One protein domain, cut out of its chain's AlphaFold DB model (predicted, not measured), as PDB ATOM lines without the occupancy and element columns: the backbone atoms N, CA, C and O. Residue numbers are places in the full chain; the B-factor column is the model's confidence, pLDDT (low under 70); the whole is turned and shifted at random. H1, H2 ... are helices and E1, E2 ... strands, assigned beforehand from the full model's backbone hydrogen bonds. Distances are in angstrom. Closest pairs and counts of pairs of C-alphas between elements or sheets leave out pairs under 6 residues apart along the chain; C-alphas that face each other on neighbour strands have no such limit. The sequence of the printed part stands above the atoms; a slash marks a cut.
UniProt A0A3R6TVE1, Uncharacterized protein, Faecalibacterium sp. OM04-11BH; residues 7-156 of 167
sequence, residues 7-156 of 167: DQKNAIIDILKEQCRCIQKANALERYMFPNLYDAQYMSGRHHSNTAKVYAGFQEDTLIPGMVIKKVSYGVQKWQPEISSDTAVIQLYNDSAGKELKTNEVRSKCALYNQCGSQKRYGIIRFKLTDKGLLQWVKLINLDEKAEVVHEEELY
ATOM      1  N   ASP A   7     -43.012   5.963 -26.562       96.38
ATOM      2  CA  ASP A   7     -43.923   6.016 -27.713       96.38
ATOM      3  C   ASP A   7     -43.163   6.211 -29.033       96.38
ATOM      4  O   ASP A   7     -43.445   5.548 -30.032       96.38
ATOM      5  N   GLN A   8     -42.147   7.079 -29.036       97.06
ATOM      6  CA  GLN A   8     -41.268   7.306 -30.185       97.06
ATOM      7  C   GLN A   8     -40.433   6.066 -30.503       97.06
ATOM      8  O   GLN A   8     -40.329   5.676 -31.668       97.06
ATOM      9  N   LYS A   9     -39.855   5.423 -29.478       97.06
ATOM     10  CA  LYS A   9     -39.103   4.170 -29.644       97.06
ATOM     11  C   LYS A   9     -39.996   3.089 -30.252       97.06
ATOM     12  O   LYS A   9     -39.608   2.485 -31.250       97.06
ATOM     13  N   ASN A  10     -41.191   2.888 -29.699       97.19
ATOM     14  CA  ASN A  10     -42.145   1.884 -30.165       97.19
ATOM     15  C   ASN A  10     -42.574   2.143 -31.613       97.19
ATOM     16  O   ASN A  10     -42.466   1.236 -32.436       97.19
ATOM     17  N   ALA A  11     -42.935   3.384 -31.960       97.94
ATOM     18  CA  ALA A  11     -43.304   3.745 -33.329       97.94
ATOM     19  C   ALA A  11     -42.183   3.432 -34.337       97.94
ATOM     20  O   ALA A  11     -42.431   2.828 -35.382       97.94
ATOM     21  N   ILE A  12     -40.929   3.772 -34.013       97.81
ATOM     22  CA  ILE A  12     -39.787   3.481 -34.894       97.81
ATOM     23  C   ILE A  12     -39.561   1.970 -35.032       97.81
ATOM     24  O   ILE A  12     -39.337   1.475 -36.139       97.81
ATOM     25  N   ILE A  13     -39.623   1.224 -33.926       97.62
ATOM     26  CA  ILE A  13     -39.469  -0.237 -33.938       97.62
ATOM     27  C   ILE A  13     -40.568  -0.891 -34.779       97.62
ATOM     28  O   ILE A  13     -40.275  -1.824 -35.531       97.62
ATOM     29  N   ASP A  14     -41.808  -0.420 -34.681       97.75
ATOM     30  CA  ASP A  14     -42.940  -0.984 -35.417       97.75
ATOM     31  C   ASP A  14     -42.825  -0.727 -36.921       97.75
ATOM     32  O   ASP A  14     -43.029  -1.654 -37.707       97.75
ATOM     33  N   ILE A  15     -42.368   0.463 -37.331       97.69
ATOM     34  CA  ILE A  15     -42.033   0.750 -38.737       97.69
ATOM     35  C   ILE A  15     -40.947  -0.216 -39.238       97.69
ATOM     36  O   ILE A  15     -41.099  -0.832 -40.297       97.69
ATOM     37  N   LEU A  16     -39.864  -0.397 -38.469       97.19
ATOM     38  CA  LEU A  16     -38.774  -1.315 -38.828       97.19
ATOM     39  C   LEU A  16     -39.270  -2.762 -38.966       97.19
ATOM     40  O   LEU A  16     -38.942  -3.441 -39.944       97.19
ATOM     41  N   LYS A  17     -40.069  -3.238 -38.006       95.94
ATOM     42  CA  LYS A  17     -40.658  -4.584 -38.028       95.94
ATOM     43  C   LYS A  17     -41.575  -4.774 -39.230       95.94
ATOM     44  O   LYS A  17     -41.472  -5.803 -39.897       95.94
ATOM     45  N   GLU A  18     -42.441  -3.806 -39.520       95.50
ATOM     46  CA  GLU A  18     -43.394  -3.905 -40.624       95.50
ATOM     47  C   GLU A  18     -42.689  -3.928 -41.983       95.50
ATOM     48  O   GLU A  18     -43.000  -4.775 -42.827       95.50
ATOM     49  N   GLN A  19     -41.674  -3.082 -42.171       95.06
ATOM     50  CA  GLN A  19     -40.844  -3.109 -43.375       95.06
ATOM     51  C   GLN A  19     -40.112  -4.444 -43.526       95.06
ATOM     52  O   GLN A  19     -40.172  -5.067 -44.586       95.06
ATOM     53  N   CYS A  20     -39.490  -4.955 -42.461       94.19
ATOM     54  CA  CYS A  20     -38.853  -6.274 -42.482       94.19
ATOM     55  C   CYS A  20     -39.844  -7.405 -42.801       94.19
ATOM     56  O   CYS A  20     -39.541  -8.268 -43.629       94.19
ATOM     57  N   ARG A  21     -41.056  -7.373 -42.235       92.50
ATOM     58  CA  ARG A  21     -42.127  -8.330 -42.546       92.50
ATOM     59  C   ARG A  21     -42.522  -8.270 -44.024       92.50
ATOM     60  O   ARG A  21     -42.655  -9.315 -44.662       92.50
ATOM     61  N   CYS A  22     -42.681  -7.070 -44.581       92.00
ATOM     62  CA  CYS A  22     -42.969  -6.872 -46.002       92.00
ATOM     63  C   CYS A  22     -41.831  -7.392 -46.891       92.00
ATOM     64  O   CYS A  22     -42.103  -8.088 -47.865       92.00
ATOM     65  N   ILE A  23     -40.565  -7.150 -46.533       91.44
ATOM     66  CA  ILE A  23     -39.400  -7.692 -47.255       91.44
ATOM     67  C   ILE A  23     -39.429  -9.223 -47.262       91.44
ATOM     68  O   ILE A  23     -39.263  -9.836 -48.316       91.44
ATOM     69  N   GLN A  24     -39.663  -9.853 -46.107       89.62
ATOM     70  CA  GLN A  24     -39.730 -11.313 -46.003       89.62
ATOM     71  C   GLN A  24     -40.855 -11.894 -46.868       89.62
ATOM     72  O   GLN A  24     -40.639 -12.893 -47.553       89.62
ATOM     73  N   LYS A  25     -42.028 -11.248 -46.889       88.44
ATOM     74  CA  LYS A  25     -43.148 -11.648 -47.755       88.44
ATOM     75  C   LYS A  25     -42.845 -11.441 -49.238       88.44
ATOM     76  O   LYS A  25     -43.105 -12.341 -50.026       88.44
ATOM     77  N   ALA A  26     -42.256 -10.308 -49.610       86.31
ATOM     78  CA  ALA A  26     -41.859 -10.009 -50.986       86.31
ATOM     79  C   ALA A  26     -40.751 -10.940 -51.507       86.31
ATOM     80  O   ALA A  26     -40.603 -11.100 -52.711       86.31
ATOM     81  N   ASN A  27     -39.964 -11.548 -50.615       79.56
ATOM     82  CA  ASN A  27     -39.000 -12.588 -50.975       79.56
ATOM     83  C   ASN A  27     -39.663 -13.967 -51.168       79.56
ATOM     84  O   ASN A  27     -39.065 -14.835 -51.797       79.56
ATOM     85  N   ALA A  28     -40.866 -14.175 -50.622       74.06
ATOM     86  CA  ALA A  28     -41.633 -15.418 -50.725       74.06
ATOM     87  C   ALA A  28     -42.730 -15.385 -51.813       74.06
ATOM     88  O   ALA A  28     -43.236 -16.437 -52.190       74.06
ATOM     89  N   LEU A  29     -43.107 -14.197 -52.302       68.00
ATOM     90  CA  LEU A  29     -44.164 -13.939 -53.292       68.00
ATOM     91  C   LEU A  29     -43.640 -13.046 -54.436       68.00
ATOM     92  O   LEU A  29     -42.520 -12.542 -54.376       68.00
ATOM     93  N   GLU A  30     -44.442 -12.808 -55.480       59.94
ATOM     94  CA  GLU A  30     -44.061 -11.897 -56.568       59.94
ATOM     95  C   GLU A  30     -43.964 -10.427 -56.108       59.94
ATOM     96  O   GLU A  30     -44.796  -9.905 -55.361       59.94
ATOM     97  N   ARG A  31     -42.925  -9.731 -56.587       58.41
ATOM     98  CA  ARG A  31     -42.440  -8.433 -56.074       58.41
ATOM     99  C   ARG A  31     -43.436  -7.267 -56.174       58.41
ATOM    100  O   ARG A  31     -43.272  -6.287 -55.452       58.41
ATOM    101  N   TYR A  32     -44.434  -7.353 -57.052       61.44
ATOM    102  CA  TYR A  32     -45.350  -6.253 -57.395       61.44
ATOM    103  C   TYR A  32     -46.380  -5.938 -56.299       61.44
ATOM    104  O   TYR A  32     -47.007  -4.884 -56.325       61.44
ATOM    105  N   MET A  33     -46.538  -6.825 -55.312       68.75
ATOM    106  CA  MET A  33     -47.542  -6.687 -54.250       68.75
ATOM    107  C   MET A  33     -47.120  -5.768 -53.088       68.75
ATOM    108  O   MET A  33     -47.901  -5.574 -52.161       68.75
ATOM    109  N   PHE A  34     -45.905  -5.209 -53.114       79.88
ATOM    110  CA  PHE A  34     -45.335  -4.453 -51.988       79.88
ATOM    111  C   PHE A  34     -44.752  -3.094 -52.420       79.88
ATOM    112  O   PHE A  34     -43.539  -2.885 -52.314       79.88
ATOM    113  N   PRO A  35     -45.579  -2.155 -52.924       82.69
ATOM    114  CA  PRO A  35     -45.111  -0.845 -53.390       82.69
ATOM    115  C   PRO A  35     -44.475  -0.006 -52.269       82.69
ATOM    116  O   PRO A  35     -43.549   0.754 -52.522       82.69
ATOM    117  N   ASN A  36     -44.896  -0.212 -51.019       85.44
ATOM    118  CA  ASN A  36     -44.354   0.442 -49.824       85.44
ATOM    119  C   ASN A  36     -42.880   0.107 -49.527       85.44
ATOM    120  O   ASN A  36     -42.270   0.762 -48.686       85.44
ATOM    121  N   LEU A  37     -42.310  -0.909 -50.187       89.50
ATOM    122  CA  LEU A  37     -40.884  -1.224 -50.098       89.50
ATOM    123  C   LEU A  37     -40.030  -0.370 -51.044       89.50
ATOM    124  O   LEU A  37     -38.805  -0.480 -51.002       89.50
ATOM    125  N   TYR A  38     -40.637   0.419 -51.934       89.19
ATOM    126  CA  TYR A  38     -39.936   1.093 -53.019       89.19
ATOM    127  C   TYR A  38     -40.166   2.598 -52.979       89.19
ATOM    128  O   TYR A  38     -41.230   3.098 -53.315       89.19
ATOM    129  N   ASP A  39     -39.102   3.318 -52.632       92.06
ATOM    130  CA  ASP A  39     -39.023   4.770 -52.734       92.06
ATOM    131  C   ASP A  39     -37.890   5.162 -53.684       92.06
ATOM    132  O   ASP A  39     -36.750   4.726 -53.513       92.06
ATOM    133  N   ALA A  40     -38.181   5.995 -54.684       88.94
ATOM    134  CA  ALA A  40     -37.213   6.327 -55.729       88.94
ATOM    135  C   ALA A  40     -35.919   6.955 -55.173       88.94
ATOM    136  O   ALA A  40     -34.826   6.629 -55.648       88.94
ATOM    137  N   GLN A  41     -36.014   7.807 -54.145       90.31
ATOM    138  CA  GLN A  41     -34.846   8.467 -53.556       90.31
ATOM    139  C   GLN A  41     -34.012   7.485 -52.733       90.31
ATOM    140  O   GLN A  41     -32.798   7.408 -52.923       90.31
ATOM    141  N   TYR A  42     -34.631   6.683 -51.864       90.38
ATOM    142  CA  TYR A  42     -33.887   5.709 -51.057       90.38
ATOM    143  C   TYR A  42     -33.269   4.574 -51.875       90.38
ATOM    144  O   TYR A  42     -32.220   4.045 -51.484       90.38
ATOM    145  N   MET A  43     -33.881   4.229 -53.011       88.38
ATOM    146  CA  MET A  43     -33.348   3.247 -53.959       88.38
ATOM    147  C   MET A  43     -32.142   3.773 -54.740       88.38
ATOM    148  O   MET A  43     -31.258   2.985 -55.101       88.38
ATOM    149  N   SER A  44     -32.073   5.090 -54.956       84.62
ATOM    150  CA  SER A  44     -30.927   5.740 -55.588       84.62
ATOM    151  C   SER A  44     -29.638   5.427 -54.814       84.62
ATOM    152  O   SER A  44     -29.591   5.471 -53.581       84.62
ATOM    153  N   GLY A  45     -28.606   4.975 -55.531       76.25
ATOM    154  CA  GLY A  45     -27.317   4.583 -54.949       76.25
ATOM    155  C   GLY A  45     -27.329   3.342 -54.037       76.25
ATOM    156  O   GLY A  45     -26.301   3.048 -53.417       76.25
ATOM    157  N   ARG A  46     -28.456   2.615 -53.919       77.44
ATOM    158  CA  ARG A  46     -28.601   1.406 -53.072       77.44
ATOM    159  C   ARG A  46     -29.206   0.182 -53.767       77.44
ATOM    160  O   ARG A  46     -29.427  -0.821 -53.087       77.44
ATOM    161  N   HIS A  47     -29.459   0.257 -55.076       75.50
ATOM    162  CA  HIS A  47     -29.811  -0.864 -55.966       75.50
ATOM    163  C   HIS A  47     -30.796  -1.889 -55.364       75.50
ATOM    164  O   HIS A  47     -30.538  -3.088 -55.384       75.50
ATOM    165  N   HIS A  48     -31.921  -1.441 -54.799       72.19
ATOM    166  CA  HIS A  48     -32.943  -2.330 -54.214       72.19
ATOM    167  C   HIS A  48     -32.507  -3.188 -53.013       72.19
ATOM    168  O   HIS A  48     -33.155  -4.190 -52.696       72.19
ATOM    169  N   SER A  49     -31.450  -2.786 -52.302       86.31
ATOM    170  CA  SER A  49     -31.034  -3.434 -51.051       86.31
ATOM    171  C   SER A  49     -32.135  -3.427 -49.982       86.31
ATOM    172  O   SER A  49     -32.971  -2.522 -49.925       86.31
ATOM    173  N   ASN A  50     -32.094  -4.401 -49.067       90.06
ATOM    174  CA  ASN A  50     -33.004  -4.444 -47.917       90.06
ATOM    175  C   ASN A  50     -32.916  -3.171 -47.059       90.06
ATOM    176  O   ASN A  50     -33.928  -2.733 -46.534       90.06
ATOM    177  N   THR A  51     -31.746  -2.527 -46.978       91.00
ATOM    178  CA  THR A  51     -31.594  -1.218 -46.322       91.00
ATOM    179  C   THR A  51     -32.476  -0.149 -46.964       91.00
ATOM    180  O   THR A  51     -33.168   0.569 -46.253       91.00
ATOM    181  N   ALA A  52     -32.473  -0.046 -48.298       91.00
ATOM    182  CA  ALA A  52     -33.310   0.925 -49.005       91.00
ATOM    183  C   ALA A  52     -34.802   0.632 -48.812       91.00
ATOM    184  O   ALA A  52     -35.583   1.558 -48.620       91.00
ATOM    185  N   LYS A  53     -35.177  -0.653 -48.795       93.31
ATOM    186  CA  LYS A  53     -36.548  -1.086 -48.502       93.31
ATOM    187  C   LYS A  53     -36.971  -0.707 -47.082       93.31
ATOM    188  O   LYS A  53     -38.040  -0.151 -46.905       93.31
ATOM    189  N   VAL A  54     -36.107  -0.907 -46.084       95.06
ATOM    190  CA  VAL A  54     -36.369  -0.454 -44.708       95.06
ATOM    191  C   VAL A  54     -36.537   1.065 -44.644       95.06
ATOM    192  O   VAL A  54     -37.489   1.546 -44.035       95.06
ATOM    193  N   TYR A  55     -35.658   1.827 -45.300       95.00
ATOM    194  CA  TYR A  55     -35.778   3.287 -45.352       95.00
ATOM    195  C   TYR A  55     -37.068   3.757 -46.024       95.00
ATOM    196  O   TYR A  55     -37.612   4.770 -45.602       95.00
ATOM    197  N   ALA A  56     -37.610   3.010 -46.990       94.94
ATOM    198  CA  ALA A  56     -38.886   3.336 -47.626       94.94
ATOM    199  C   ALA A  56     -40.073   3.383 -46.645       94.94
ATOM    200  O   ALA A  56     -41.070   4.025 -46.962       94.94
ATOM    201  N   GLY A  57     -39.959   2.793 -45.450       95.94
ATOM    202  CA  GLY A  57     -40.949   2.952 -44.380       95.94
ATOM    203  C   GLY A  57     -40.895   4.279 -43.624       95.94
ATOM    204  O   GLY A  57     -41.771   4.517 -42.806       95.94
ATOM    205  N   PHE A  58     -39.893   5.121 -43.871       96.62
ATOM    206  CA  PHE A  58     -39.716   6.419 -43.220       96.62
ATOM    207  C   PHE A  58     -39.952   7.535 -44.238       96.62
ATOM    208  O   PHE A  58     -39.016   8.182 -44.707       96.62
ATOM    209  N   GLN A  59     -41.211   7.727 -44.620       95.12
ATOM    210  CA  GLN A  59     -41.632   8.816 -45.502       95.12
ATOM    211  C   GLN A  59     -41.936  10.082 -44.693       95.12
ATOM    212  O   GLN A  59     -42.124  10.018 -43.480       95.12
ATOM    213  N   GLU A  60     -41.992  11.242 -45.348       94.12
ATOM    214  CA  GLU A  60     -42.249  12.523 -44.664       94.12
ATOM    215  C   GLU A  60     -43.653  12.599 -44.036       94.12
ATOM    216  O   GLU A  60     -43.862  13.343 -43.081       94.12
ATOM    217  N   ASP A  61     -44.597  11.797 -44.532       93.50
ATOM    218  CA  ASP A  61     -45.950  11.622 -43.996       93.50
ATOM    219  C   ASP A  61     -46.061  10.476 -42.969       93.50
ATOM    220  O   ASP A  61     -47.125  10.264 -42.384       93.50
ATOM    221  N   THR A  62     -44.977   9.734 -42.716       94.94
ATOM    222  CA  THR A  62     -44.970   8.665 -41.712       94.94
ATOM    223  C   THR A  62     -45.012   9.261 -40.307       94.94
ATOM    224  O   THR A  62     -44.174  10.073 -39.921       94.94
ATOM    225  N   LEU A  63     -45.992   8.827 -39.515       95.50
ATOM    226  CA  LEU A  63     -46.257   9.394 -38.198       95.50
ATOM    227  C   LEU A  63     -45.373   8.761 -37.118       95.50
ATOM    228  O   LEU A  63     -45.478   7.571 -36.825       95.50
ATOM    229  N   ILE A  64     -44.554   9.590 -36.472       96.81
ATOM    230  CA  ILE A  64     -43.863   9.277 -35.217       96.81
ATOM    231  C   ILE A  64     -44.232  10.380 -34.210       96.81
ATOM    232  O   ILE A  64     -44.106  11.559 -34.550       96.81
ATOM    233  N   PRO A  65     -44.692  10.055 -32.984       96.06
ATOM    234  CA  PRO A  65     -45.200  11.051 -32.039       96.06
ATOM    235  C   PRO A  65     -44.241  12.224 -31.786       96.06
ATOM    236  O   PRO A  65     -43.133  12.053 -31.270       96.06
ATOM    237  N   GLY A  66     -44.680  13.435 -32.144       96.00
ATOM    238  CA  GLY A  66     -43.907  14.667 -31.959       96.00
ATOM    239  C   GLY A  66     -42.620  14.746 -32.790       96.00
ATOM    240  O   GLY A  66     -41.718  15.502 -32.428       96.00
ATOM    241  N   MET A  67     -42.502  13.953 -33.860       97.31
ATOM    242  CA  MET A  67     -41.335  13.953 -34.740       97.31
ATOM    243  C   MET A  67     -41.734  14.122 -36.205       97.31
ATOM    244  O   MET A  67     -42.799  13.691 -36.638       97.31
ATOM    245  N   VAL A  68     -40.832  14.719 -36.973       97.38
ATOM    246  CA  VAL A  68     -40.911  14.844 -38.427       97.38
ATOM    247  C   VAL A  68     -39.790  14.042 -39.068       97.38
ATOM    248  O   VAL A  68     -38.680  13.968 -38.530       97.38
ATOM    249  N   ILE A  69     -40.066  13.467 -40.232       97.25
ATOM    250  CA  ILE A  69     -39.080  12.733 -41.021       97.25
ATOM    251  C   ILE A  69     -38.688  13.582 -42.221       97.25
ATOM    252  O   ILE A  69     -39.540  14.172 -42.879       97.25
ATOM    253  N   LYS A  70     -37.389  13.630 -42.512       95.00
ATOM    254  CA  LYS A  70     -36.846  14.228 -43.733       95.00
ATOM    255  C   LYS A  70     -35.942  13.247 -44.454       95.00
ATOM    256  O   LYS A  70     -35.202  12.480 -43.832       95.00
ATOM    257  N   LYS A  71     -35.947  13.316 -45.783       93.12
ATOM    258  CA  LYS A  71     -34.977  12.609 -46.626       93.12
ATOM    259  C   LYS A  71     -33.731  13.472 -46.778       93.12
ATOM    260  O   LYS A  71     -33.781  14.529 -47.398       93.12
ATOM    261  N   VAL A  72     -32.603  13.016 -46.246       89.75
ATOM    262  CA  VAL A  72     -31.330  13.746 -46.332       89.75
ATOM    263  C   VAL A  72     -30.378  13.009 -47.269       89.75
ATOM    264  O   VAL A  72     -30.199  11.795 -47.160       89.75
ATOM    265  N   SER A  73     -29.789  13.734 -48.225       85.62
ATOM    266  CA  SER A  73     -28.790  13.193 -49.150       85.62
ATOM    267  C   SER A  73     -27.395  13.316 -48.556       85.62
ATOM    268  O   SER A  73     -26.964  14.415 -48.213       85.62
ATOM    269  N   TYR A  74     -26.661  12.206 -48.519       72.25
ATOM    270  CA  TYR A  74     -25.266  12.176 -48.091       72.25
ATOM    271  C   TYR A  74     -24.374  11.735 -49.254       72.25
ATOM    272  O   TYR A  74     -24.482  10.610 -49.748       72.25
ATOM    273  N   GLY A  75     -23.485  12.626 -49.699       66.50
ATOM    274  CA  GLY A  75     -22.625  12.389 -50.861       66.50
ATOM    275  C   GLY A  75     -23.409  12.216 -52.171       66.50
ATOM    276  O   GLY A  75     -24.526  12.712 -52.317       66.50
ATOM    277  N   VAL A  76     -22.821  11.513 -53.144       62.91
ATOM    278  CA  VAL A  76     -23.434  11.313 -54.466       62.91
ATOM    279  C   VAL A  76     -24.550  10.262 -54.370       62.91
ATOM    280  O   VAL A  76     -24.291   9.060 -54.342       62.91
ATOM    281  N   GLN A  77     -25.799  10.743 -54.330       64.50
ATOM    282  CA  GLN A  77     -27.050   9.991 -54.538       64.50
ATOM    283  C   GLN A  77     -27.486   8.986 -53.451       64.50
ATOM    284  O   GLN A  77     -28.394   8.197 -53.695       64.50
ATOM    285  N   LYS A  78     -26.925   9.010 -52.233       81.44
ATOM    286  CA  LYS A  78     -27.381   8.131 -51.135       81.44
ATOM    287  C   LYS A  78     -28.246   8.881 -50.123       81.44
ATOM    288  O   LYS A  78     -27.740   9.568 -49.242       81.44
ATOM    289  N   TRP A  79     -29.556   8.655 -50.188       89.00
ATOM    290  CA  TRP A  79     -30.548   9.268 -49.291       89.00
ATOM    291  C   TRP A  79     -30.776   8.457 -48.012       89.00
ATOM    292  O   TRP A  79     -30.751   7.230 -48.073       89.00
ATOM    293  N   GLN A  80     -30.989   9.084 -46.859       90.31
ATOM    294  CA  GLN A  80     -31.360   8.391 -45.614       90.31
ATOM    295  C   GLN A  80     -32.443   9.172 -44.865       90.31
ATOM    296  O   GLN A  80     -32.524  10.392 -45.026       90.31
ATOM    297  N   PRO A  81     -33.287   8.493 -44.076       94.25
ATOM    298  CA  PRO A  81     -34.205   9.169 -43.176       94.25
ATOM    299  C   PRO A  81     -33.452   9.828 -42.017       94.25
ATOM    300  O   PRO A  81     -32.617   9.199 -41.359       94.25
ATOM    301  N   GLU A  82     -33.793  11.084 -41.759       95.44
ATOM    302  CA  GLU A  82     -33.494  11.808 -40.527       95.44
ATOM    303  C   GLU A  82     -34.820  12.075 -39.809       95.44
ATOM    304  O   GLU A  82     -35.710  12.730 -40.356       95.44
ATOM    305  N   ILE A  83     -34.962  11.542 -38.598       96.88
ATOM    306  CA  ILE A  83     -36.144  11.711 -37.751       96.88
ATOM    307  C   ILE A  83     -35.808  12.783 -36.724       96.88
ATOM    308  O   ILE A  83     -34.803  12.672 -36.026       96.88
ATOM    309  N   SER A  84     -36.612  13.831 -36.600       96.19
ATOM    310  CA  SER A  84     -36.284  14.936 -35.699       96.19
ATOM    311  C   SER A  84     -37.494  15.488 -34.960       96.19
ATOM    312  O   SER A  84     -38.595  15.509 -35.492       96.19
ATOM    313  N   SER A  85     -37.273  15.945 -33.734       95.00
ATOM    314  CA  SER A  85     -38.211  16.740 -32.932       95.00
ATOM    315  C   SER A  85     -37.572  18.096 -32.620       95.00
ATOM    316  O   SER A  85     -36.541  18.440 -33.202       95.00
ATOM    317  N   ASP A  86     -38.118  18.857 -31.674       92.19
ATOM    318  CA  ASP A  86     -37.460  20.067 -31.159       92.19
ATOM    319  C   ASP A  86     -36.193  19.749 -30.346       92.19
ATOM    320  O   ASP A  86     -35.274  20.563 -30.270       92.19
ATOM    321  N   THR A  87     -36.105  18.543 -29.777       93.88
ATOM    322  CA  THR A  87     -35.054  18.153 -28.823       93.88
ATOM    323  C   THR A  87     -34.144  17.029 -29.314       93.88
ATOM    324  O   THR A  87     -33.087  16.805 -28.721       93.88
ATOM    325  N   ALA A  88     -34.487  16.347 -30.410       95.56
ATOM    326  CA  ALA A  88     -33.700  15.235 -30.935       95.56
ATOM    327  C   ALA A  88     -33.544  15.267 -32.462       95.56
ATOM    328  O   ALA A  88     -34.437  15.705 -33.190       95.56
ATOM    329  N   VAL A  89     -32.409  14.766 -32.947       96.31
ATOM    330  CA  VAL A  89     -32.155  14.366 -34.339       96.31
ATOM    331  C   VAL A  89     -31.650  12.928 -34.322       96.31
ATOM    332  O   VAL A  89     -30.638  12.632 -33.691       96.31
ATOM    333  N   ILE A  90     -32.342  12.040 -35.021       96.56
ATOM    334  CA  ILE A  90     -32.043  10.614 -35.093       96.56
ATOM    335  C   ILE A  90     -31.787  10.232 -36.538       96.56
ATOM    336  O   ILE A  90     -32.642  10.422 -37.404       96.56
ATOM    337  N   GLN A  91     -30.636   9.623 -36.786       93.69
ATOM    338  CA  GLN A  91     -30.320   9.047 -38.086       93.69
ATOM    339  C   GLN A  91     -30.357   7.516 -38.030       93.69
ATOM    340  O   GLN A  91     -29.979   6.913 -37.023       93.69
ATOM    341  N   LEU A  92     -30.795   6.871 -39.117       92.62
ATOM    342  CA  LEU A  92     -30.898   5.414 -39.197       92.62
ATOM    343  C   LEU A  92     -29.730   4.788 -39.956       92.62
ATOM    344  O   LEU A  92     -29.522   5.072 -41.135       92.62
ATOM    345  N   TYR A  93     -29.045   3.836 -39.328       90.50
ATOM    346  CA  TYR A  93     -27.928   3.103 -39.923       90.50
ATOM    347  C   TYR A  93     -28.159   1.593 -39.889       90.50
ATOM    348  O   TYR A  93     -28.425   1.014 -38.837       90.50
ATOM    349  N   ASN A  94     -27.990   0.935 -41.037       88.88
ATOM    350  CA  ASN A  94     -27.884  -0.521 -41.061       88.88
ATOM    351  C   ASN A  94     -26.473  -0.950 -40.619       88.88
ATOM    352  O   ASN A  94     -25.473  -0.456 -41.143       88.88
ATOM    353  N   ASP A  95     -26.397  -1.916 -39.706       84.75
ATOM    354  CA  ASP A  95     -25.168  -2.541 -39.216       84.75
ATOM    355  C   ASP A  95     -24.315  -3.186 -40.323       84.75
ATOM    356  O   ASP A  95     -23.095  -3.272 -40.189       84.75
ATOM    357  N   SER A  96     -24.920  -3.600 -41.445       68.50
ATOM    358  CA  SER A  96     -24.178  -4.197 -42.571       68.50
ATOM    359  C   SER A  96     -23.278  -3.200 -43.320       68.50
ATOM    360  O   SER A  96     -22.468  -3.624 -44.139       68.50
ATOM    361  N   ALA A  97     -23.405  -1.890 -43.073       54.78
ATOM    362  CA  ALA A  97     -22.690  -0.841 -43.807       54.78
ATOM    363  C   ALA A  97     -21.230  -0.608 -43.355       54.78
ATOM    364  O   ALA A  97     -20.550   0.242 -43.926       54.78
ATOM    365  N   GLY A  98     -20.729  -1.360 -42.371       54.56
ATOM    366  CA  GLY A  98     -19.371  -1.215 -41.838       54.56
ATOM    367  C   GLY A  98     -19.355  -0.790 -40.369       54.56
ATOM    368  O   GLY A  98     -20.320  -0.244 -39.838       54.56
ATOM    369  N   LYS A  99     -18.256  -1.107 -39.675       53.00
ATOM    370  CA  LYS A  99     -18.160  -1.040 -38.206       53.00
ATOM    371  C   LYS A  99     -18.213   0.379 -37.629       53.00
ATOM    372  O   LYS A  99     -18.664   0.532 -36.495       53.00
ATOM    373  N   GLU A 100     -17.796   1.396 -38.378       63.19
ATOM    374  CA  GLU A 100     -17.545   2.728 -37.824       63.19
ATOM    375  C   GLU A 100     -18.659   3.726 -38.150       63.19
ATOM    376  O   GLU A 100     -18.816   4.176 -39.282       63.19
ATOM    377  N   LEU A 101     -19.383   4.152 -37.113       72.50
ATOM    378  CA  LEU A 101     -20.341   5.262 -37.168       72.50
ATOM    379  C   LEU A 101     -19.639   6.635 -37.219       72.50
ATOM    380  O   LEU A 101     -20.272   7.653 -36.989       72.50
ATOM    381  N   LYS A 102     -18.334   6.696 -37.510       73.75
ATOM    382  CA  LYS A 102     -17.521   7.926 -37.478       73.75
ATOM    383  C   LYS A 102     -17.377   8.568 -38.860       73.75
ATOM    384  O   LYS A 102     -16.299   9.033 -39.228       73.75
ATOM    385  N   THR A 103     -18.453   8.577 -39.644       83.50
ATOM    386  CA  THR A 103     -18.468   9.288 -40.930       83.50
ATOM    387  C   THR A 103     -18.354  10.797 -40.700       83.50
ATOM    388  O   THR A 103     -18.668  11.294 -39.615       83.50
ATOM    389  N   ASN A 104     -17.927  11.548 -41.721       87.00
ATOM    390  CA  ASN A 104     -17.885  13.014 -41.638       87.00
ATOM    391  C   ASN A 104     -19.255  13.596 -41.266       87.00
ATOM    392  O   ASN A 104     -19.318  14.505 -40.452       87.00
ATOM    393  N   GLU A 105     -20.338  13.012 -41.783       87.00
ATOM    394  CA  GLU A 105     -21.700  13.422 -41.447       87.00
ATOM    395  C   GLU A 105     -22.000  13.271 -39.954       87.00
ATOM    396  O   GLU A 105     -22.432  14.222 -39.305       87.00
ATOM    397  N   VAL A 106     -21.721  12.092 -39.386       90.31
ATOM    398  CA  VAL A 106     -21.967  11.842 -37.962       90.31
ATOM    399  C   VAL A 106     -21.132  12.787 -37.104       90.31
ATOM    400  O   VAL A 106     -21.660  13.367 -36.157       90.31
ATOM    401  N   ARG A 107     -19.858  13.002 -37.458       92.25
ATOM    402  CA  ARG A 107     -18.983  13.955 -36.757       92.25
ATOM    403  C   ARG A 107     -19.537  15.379 -36.812       92.25
ATOM    404  O   ARG A 107     -19.619  16.026 -35.774       92.25
ATOM    405  N   SER A 108     -19.966  15.847 -37.983       92.00
ATOM    406  CA  SER A 108     -20.551  17.183 -38.149       92.00
ATOM    407  C   SER A 108     -21.844  17.355 -37.348       92.00
ATOM    408  O   SER A 108     -22.023  18.380 -36.692       92.00
ATOM    409  N   LYS A 109     -22.729  16.351 -37.338       93.44
ATOM    410  CA  LYS A 109     -23.979  16.384 -36.558       93.44
ATOM    411  C   LYS A 109     -23.720  16.336 -35.052       93.44
ATOM    412  O   LYS A 109     -24.372  17.066 -34.308       93.44
ATOM    413  N   CYS A 110     -22.755  15.533 -34.606       94.81
ATOM    414  CA  CYS A 110     -22.336  15.483 -33.205       94.81
ATOM    415  C   CYS A 110     -21.760  16.824 -32.741       94.81
ATOM    416  O   CYS A 110     -22.200  17.340 -31.718       94.81
ATOM    417  N   ALA A 111     -20.863  17.434 -33.519       94.38
ATOM    418  CA  ALA A 111     -20.297  18.743 -33.194       94.38
ATOM    419  C   ALA A 111     -21.370  19.848 -33.128       94.38
ATOM    420  O   ALA A 111     -21.274  20.755 -32.306       94.38
ATOM    421  N   LEU A 112     -22.411  19.761 -33.963       94.44
ATOM    422  CA  LEU A 112     -23.504  20.736 -33.986       94.44
ATOM    423  C   LEU A 112     -24.485  20.570 -32.813       94.44
ATOM    424  O   LEU A 112     -24.874  21.554 -32.184       94.44
ATOM    425  N   TYR A 113     -24.919  19.337 -32.544       95.88
ATOM    426  CA  TYR A 113     -26.047  19.065 -31.647       95.88
ATOM    427  C   TYR A 113     -25.629  18.544 -30.266       95.88
ATOM    428  O   TYR A 113     -26.335  18.768 -29.290       95.88
ATOM    429  N   ASN A 114     -24.483  17.880 -30.129       95.38
ATOM    430  CA  ASN A 114     -24.086  17.256 -28.859       95.38
ATOM    431  C   ASN A 114     -23.149  18.126 -28.007       95.38
ATOM    432  O   ASN A 114     -22.661  17.659 -26.980       95.38
ATOM    433  N   GLN A 115     -22.939  19.387 -28.395       92.62
ATOM    434  CA  GLN A 115     -22.225  20.378 -27.589       92.62
ATOM    435  C   GLN A 115     -22.951  20.684 -26.267       92.62
ATOM    436  O   GLN A 115     -24.183  20.612 -26.162       92.62
ATOM    437  N   CYS A 116     -22.182  21.056 -25.243       87.44
ATOM    438  CA  CYS A 116     -22.725  21.424 -23.936       87.44
ATOM    439  C   CYS A 116     -23.720  22.594 -24.058       87.44
ATOM    440  O   CYS A 116     -23.438  23.593 -24.712       87.44
ATOM    441  N   GLY A 117     -24.890  22.468 -23.427       85.88
ATOM    442  CA  GLY A 117     -25.944  23.489 -23.470       85.88
ATOM    443  C   GLY A 117     -26.832  23.463 -24.719       85.88
ATOM    444  O   GLY A 117     -27.781  24.243 -24.786       85.88
ATOM    445  N   SER A 118     -26.593  22.563 -25.681       90.25
ATOM    446  CA  SER A 118     -27.489  22.403 -26.831       90.25
ATOM    447  C   SER A 118     -28.883  21.936 -26.399       90.25
ATOM    448  O   SER A 118     -29.033  20.968 -25.648       90.25
ATOM    449  N   GLN A 119     -29.915  22.600 -26.926       89.69
ATOM    450  CA  GLN A 119     -31.318  22.220 -26.731       89.69
ATOM    451  C   GLN A 119     -31.670  20.912 -27.455       89.69
ATOM    452  O   GLN A 119     -32.569  20.183 -27.030       89.69
ATOM    453  N   LYS A 120     -30.959  20.610 -28.545       93.12
ATOM    454  CA  LYS A 120     -31.240  19.485 -29.432       93.12
ATOM    455  C   LYS A 120     -30.067  18.529 -29.445       93.12
ATOM    456  O   LYS A 120     -28.957  18.981 -29.673       93.12
ATOM    457  N   ARG A 121     -30.298  17.230 -29.261       95.25
ATOM    458  CA  ARG A 121     -29.240  16.209 -29.287       95.25
ATOM    459  C   ARG A 121     -29.334  15.316 -30.513       95.25
ATOM    460  O   ARG A 121     -30.421  15.031 -31.004       95.25
ATOM    461  N   TYR A 122     -28.187  14.854 -30.982       95.94
ATOM    462  CA  TYR A 122     -28.060  13.915 -32.081       95.94
ATOM    463  C   TYR A 122     -27.754  12.502 -31.576       95.94
ATOM    464  O   TYR A 122     -26.910  12.305 -30.697       95.94
ATOM    465  N   GLY A 123     -28.398  11.512 -32.185       95.44
ATOM    466  CA  GLY A 123     -28.104  10.103 -31.962       95.44
ATOM    467  C   GLY A 123     -28.452   9.244 -33.165       95.44
ATOM    468  O   GLY A 123     -28.893   9.720 -34.213       95.44
ATOM    469  N   ILE A 124     -28.209   7.949 -33.015       94.88
ATOM    470  CA  ILE A 124     -28.321   6.986 -34.105       94.88
ATOM    471  C   ILE A 124     -29.229   5.843 -33.684       94.88
ATOM    472  O   ILE A 124     -29.039   5.253 -32.625       94.88
ATOM    473  N   ILE A 125     -30.163   5.469 -34.555       95.75
ATOM    474  CA  ILE A 125     -30.780   4.148 -34.499       95.75
ATOM    475  C   ILE A 125     -30.008   3.228 -35.430       95.75
ATOM    476  O   ILE A 125     -30.030   3.374 -36.655       95.75
ATOM    477  N   ARG A 126     -29.306   2.266 -34.835       94.00
ATOM    478  CA  ARG A 126     -28.608   1.211 -35.561       94.00
ATOM    479  C   ARG A 126     -29.481  -0.031 -35.573       94.00
ATOM    480  O   ARG A 126     -29.950  -0.469 -34.526       94.00
ATOM    481  N   PHE A 127     -29.688  -0.616 -36.739       94.62
ATOM    482  CA  PHE A 127     -30.470  -1.839 -36.883       94.62
ATOM    483  C   PHE A 127     -29.694  -2.876 -37.678       94.62
ATOM    484  O   PHE A 127     -28.895  -2.536 -38.550       94.62
ATOM    485  N   LYS A 128     -29.945  -4.151 -37.393       93.25
ATOM    486  CA  LYS A 128     -29.364  -5.263 -38.142       93.25
ATOM    487  C   LYS A 128     -30.451  -6.142 -38.713       93.25
ATOM    488  O   LYS A 128     -31.390  -6.515 -38.013       93.25
ATOM    489  N   LEU A 129     -30.273  -6.518 -39.970       91.44
ATOM    490  CA  LEU A 129     -31.139  -7.441 -40.684       91.44
ATOM    491  C   LEU A 129     -30.332  -8.560 -41.338       91.44
ATOM    492  O   LEU A 129     -29.156  -8.381 -41.651       91.44
ATOM    493  N   THR A 130     -30.970  -9.708 -41.543       89.25
ATOM    494  CA  THR A 130     -30.409 -10.800 -42.352       89.25
ATOM    495  C   THR A 130     -30.609 -10.534 -43.844       89.25
ATOM    496  O   THR A 130     -31.479  -9.751 -44.232       89.25
ATOM    497  N   ASP A 131     -29.897 -11.265 -44.702       84.75
ATOM    498  CA  ASP A 131     -30.082 -11.189 -46.161       84.75
ATOM    499  C   ASP A 131     -31.523 -11.513 -46.592       84.75
ATOM    500  O   ASP A 131     -32.034 -10.974 -47.574       84.75
ATOM    501  N   LYS A 132     -32.227 -12.328 -45.796       86.81
ATOM    502  CA  LYS A 132     -33.643 -12.673 -45.999       86.81
ATOM    503  C   LYS A 132     -34.619 -11.586 -45.527       86.81
ATOM    504  O   LYS A 132     -35.824 -11.755 -45.699       86.81
ATOM    505  N   GLY A 133     -34.131 -10.492 -44.941       88.94
ATOM    506  CA  GLY A 133     -34.939  -9.365 -44.466       88.94
ATOM    507  C   GLY A 133     -35.447  -9.485 -43.028       88.94
ATOM    508  O   GLY A 133     -36.272  -8.674 -42.622       88.94
ATOM    509  N   LEU A 134     -34.973 -10.462 -42.245       91.38
ATOM    510  CA  LEU A 134     -35.357 -10.597 -40.833       91.38
ATOM    511  C   LEU A 134     -34.640  -9.542 -39.983       91.38
ATOM    512  O   LEU A 134     -33.410  -9.531 -39.962       91.38
ATOM    513  N   LEU A 135     -35.389  -8.728 -39.234       94.81
ATOM    514  CA  LEU A 135     -34.841  -7.796 -38.242       94.81
ATOM    515  C   LEU A 135     -34.265  -8.572 -37.051       94.81
ATOM    516  O   LEU A 135     -35.009  -9.247 -36.343       94.81
ATOM    517  N   GLN A 136     -32.958  -8.471 -36.817       94.12
ATOM    518  CA  GLN A 136     -32.262  -9.172 -35.734       94.12
ATOM    519  C   GLN A 136     -32.234  -8.357 -34.442       94.12
ATOM    520  O   GLN A 136     -32.514  -8.898 -33.376       94.12
ATOM    521  N   TRP A 137     -31.890  -7.073 -34.530       95.25
ATOM    522  CA  TRP A 137     -31.877  -6.164 -33.388       95.25
ATOM    523  C   TRP A 137     -31.961  -4.703 -33.828       95.25
ATOM    524  O   TRP A 137     -31.662  -4.371 -34.979       95.25
ATOM    525  N   VAL A 138     -32.350  -3.846 -32.886       96.88
ATOM    526  CA  VAL A 138     -32.375  -2.386 -33.009       96.88
ATOM    527  C   VAL A 138     -31.765  -1.791 -31.747       96.88
ATOM    528  O   VAL A 138     -32.088  -2.219 -30.640       96.88
ATOM    529  N   LYS A 139     -30.885  -0.808 -31.916       95.81
ATOM    530  CA  LYS A 139     -30.181  -0.117 -30.838       95.81
ATOM    531  C   LYS A 139     -30.273   1.388 -31.025       95.81
ATOM    532  O   LYS A 139     -30.093   1.872 -32.142       95.81
ATOM    533  N   LEU A 140     -30.508   2.106 -29.938       96.31
ATOM    534  CA  LEU A 140     -30.361   3.551 -29.853       96.31
ATOM    535  C   LEU A 140     -28.969   3.867 -29.308       96.31
ATOM    536  O   LEU A 140     -28.587   3.386 -28.244       96.31
ATOM    537  N   ILE A 141     -28.209   4.657 -30.051       94.56
ATOM    538  CA  ILE A 141     -26.825   5.006 -29.749       94.56
ATOM    539  C   ILE A 141     -26.760   6.510 -29.518       94.56
ATOM    540  O   ILE A 141     -27.029   7.306 -30.423       94.56
ATOM    541  N   ASN A 142     -26.360   6.882 -28.309       93.94
ATOM    542  CA  ASN A 142     -26.068   8.256 -27.941       93.94
ATOM    543  C   ASN A 142     -24.580   8.521 -28.157       93.94
ATOM    544  O   ASN A 142     -23.726   7.719 -27.763       93.94
ATOM    545  N   LEU A 143     -24.285   9.671 -28.750       93.56
ATOM    546  CA  LEU A 143     -22.933  10.106 -29.074       93.56
ATOM    547  C   LEU A 143     -22.611  11.393 -28.307       93.56
ATOM    548  O   LEU A 143     -23.517  12.174 -28.013       93.56
ATOM    549  N   ASP A 144     -21.342  11.620 -27.983       93.56
ATOM    550  CA  ASP A 144     -20.873  12.929 -27.517       93.56
ATOM    551  C   ASP A 144     -20.574  13.881 -28.692       93.56
ATOM    552  O   ASP A 144     -20.807  13.553 -29.857       93.56
ATOM    553  N   GLU A 145     -20.069  15.080 -28.394       95.25
ATOM    554  CA  GLU A 145     -19.668  16.082 -29.395       95.25
ATOM    555  C   GLU A 145     -18.546  15.598 -30.337       95.25
ATOM    556  O   GLU A 145     -18.432  16.079 -31.465       95.25
ATOM    557  N   LYS A 146     -17.740  14.621 -29.901       93.75
ATOM    558  CA  LYS A 146     -16.614  14.039 -30.651       93.75
ATOM    559  C   LYS A 146     -17.031  12.802 -31.451       93.75
ATOM    560  O   LYS A 146     -16.180  12.164 -32.072       93.75
ATOM    561  N   ALA A 147     -18.331  12.496 -31.485       92.94
ATOM    562  CA  ALA A 147     -18.898  11.288 -32.076       92.94
ATOM    563  C   ALA A 147     -18.398   9.986 -31.422       92.94
ATOM    564  O   ALA A 147     -18.336   8.938 -32.077       92.94
ATOM    565  N   GLU A 148     -18.049  10.034 -30.137       92.88
ATOM    566  CA  GLU A 148     -17.789   8.845 -29.332       92.88
ATOM    567  C   GLU A 148     -19.087   8.330 -28.710       92.88
ATOM    568  O   GLU A 148     -19.961   9.099 -28.307       92.88
ATOM    569  N   VAL A 149     -19.233   7.005 -28.642       92.50
ATOM    570  CA  VAL A 149     -20.420   6.374 -28.054       92.50
ATOM    571  C   VAL A 149     -20.386   6.557 -26.542       92.50
ATOM    572  O   VAL A 149     -19.515   6.013 -25.868       92.50
ATOM    573  N   VAL A 150     -21.369   7.282 -26.011       93.19
ATOM    574  CA  VAL A 150     -21.533   7.490 -24.562       93.19
ATOM    575  C   VAL A 150     -22.538   6.529 -23.945       93.19
ATOM    576  O   VAL A 150     -22.430   6.191 -22.770       93.19
ATOM    577  N   HIS A 151     -23.532   6.092 -24.719       92.94
ATOM    578  CA  HIS A 151     -24.536   5.145 -24.254       92.94
ATOM    579  C   HIS A 151     -25.146   4.378 -25.425       92.94
ATOM    580  O   HIS A 151     -25.359   4.940 -26.499       92.94
ATOM    581  N   GLU A 152     -25.464   3.110 -25.190       93.88
ATOM    582  CA  GLU A 152     -26.165   2.244 -26.129       93.88
ATOM    583  C   GLU A 152     -27.323   1.555 -25.401       93.88
ATOM    584  O   GLU A 152     -27.122   0.901 -24.378       93.88
ATOM    585  N   GLU A 153     -28.527   1.707 -25.941       95.31
ATOM    586  CA  GLU A 153     -29.758   1.102 -25.438       95.31
ATOM    587  C   GLU A 153     -30.280   0.116 -26.488       95.31
ATOM    588  O   GLU A 153     -30.521   0.483 -27.640       95.31
ATOM    589  N   GLU A 154     -30.450  -1.154 -26.118       95.94
ATOM    590  CA  GLU A 154     -31.086  -2.132 -27.000       95.94
ATOM    591  C   GLU A 154     -32.604  -1.965 -26.954       95.94
ATOM    592  O   GLU A 154     -33.238  -2.208 -25.932       95.94
ATOM    593  N   LEU A 155     -33.180  -1.560 -28.084       96.25
ATOM    594  CA  LEU A 155     -34.610  -1.302 -28.221       96.25
ATOM    595  C   LEU A 155     -35.394  -2.556 -28.623       96.25
ATOM    596  O   LEU A 155     -36.566  -2.714 -28.293       96.25
ATOM    597  N   TYR A 156     -34.761  -3.444 -29.387       96.56
ATOM    598  CA  TYR A 156     -35.374  -4.679 -29.854       96.56
ATOM    599  C   TYR A 156     -34.307  -5.735 -30.118       96.56
ATOM    600  O   TYR A 156     -33.251  -5.439 -30.681       96.56
TER     601      TYR A 156
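Overview. This is residues 7 to 156 of the 167 residues of an uncharacterized protein of Faecalibacterium sp. OM04-11BH (UniProt A0A3R6TVE1). A strongly twisted six-stranded sheet makes the core, with the long helix H1 and the short H3 packed on one face, H4 on the other, and the small H2 packed on E2 and H3. Two meanders, E1 E2 E3 and E4 E5 E6, each strand the antiparallel neighbour of the one before, meet side by side at the parallel pair E3 and E4. The printed part has 150 residues with four named helices and six named strands, in the order H1 H2 H3 E1 E2 E3 H4 E4 E5 E6; the sheet, in order E1 E2 E3 E4 E5 E6, is mixed, and so is the class, helices and strands. It is compact, with a radius of gyration of the C-alphas of 15.1 A, and spans 51 by 34 by 26 A.

Arrangement. Begin at H1, residues 7 to 28, which is on the sheet; its closest C-alphas to E5, residues 135 to 143, are those of Cys 20 and Leu 135, 6.0 A apart. With residues 16 to 23 alone H1 touches H3, residues 50 to 55, closest at the C-alphas of Gln 19 and Val 54, 5.4 A, opposite ways at a tilt of 38 degrees, only just steep. H2, residues 40 to 43, touches H3 at the closest C-alphas of Tyr 42 and Ala 52, 5.2 A. Look next at the hairpin of E1, residues 68 to 74, and E2, residues 78 to 84: N 70 and O 82 are 2.9 A apart. E2 and E3, residues 88 to 94, are a hairpin with N 83 and O 90 at 2.8 A. H4, residues 104 to 113, is on the opposite face from H1 and H3; its Tyr 113 and Arg 121 of E4, residues 121 to 129, have the closest C-alphas, 4.9 A. E3, H4 and E4 form a strand-helix-strand unit, parallel strands with a helix between, its crossover right-handed; N 91 and O 123 are 3.1 A apart. In the hairpin E4 and E5, N 126 and O 139 are 2.8 A apart; in that of E5 and E6, residues 149 to 156, N 140 and O 153 are 2.8 A apart. In H1, H3 and H4 every O i to N i+4 pair is within hydrogen-bond range; H2 is too short for one.

Along the chain. Find C-alpha 7 at (-43.923, 6.016, -27.713); H1 runs 31.5 A from there to C-alpha 28. E4 starts at C-alpha 121, (-29.240, 16.209, -29.287), and measures 26.3 A, E5 23.4 A. E6 ends at C-alpha 156, (-35.374, -4.679, -29.854).

Size, cuts and confidence. The C-alphas farthest apart, Glu 30 and Gly 117, are 51.7 A apart. The printed part has no cut; the links H1 to H2 and H3 to E1 are long. Look for pLDDT under 70 at residues 29 to 33, 75 to 77 and 96 to 100.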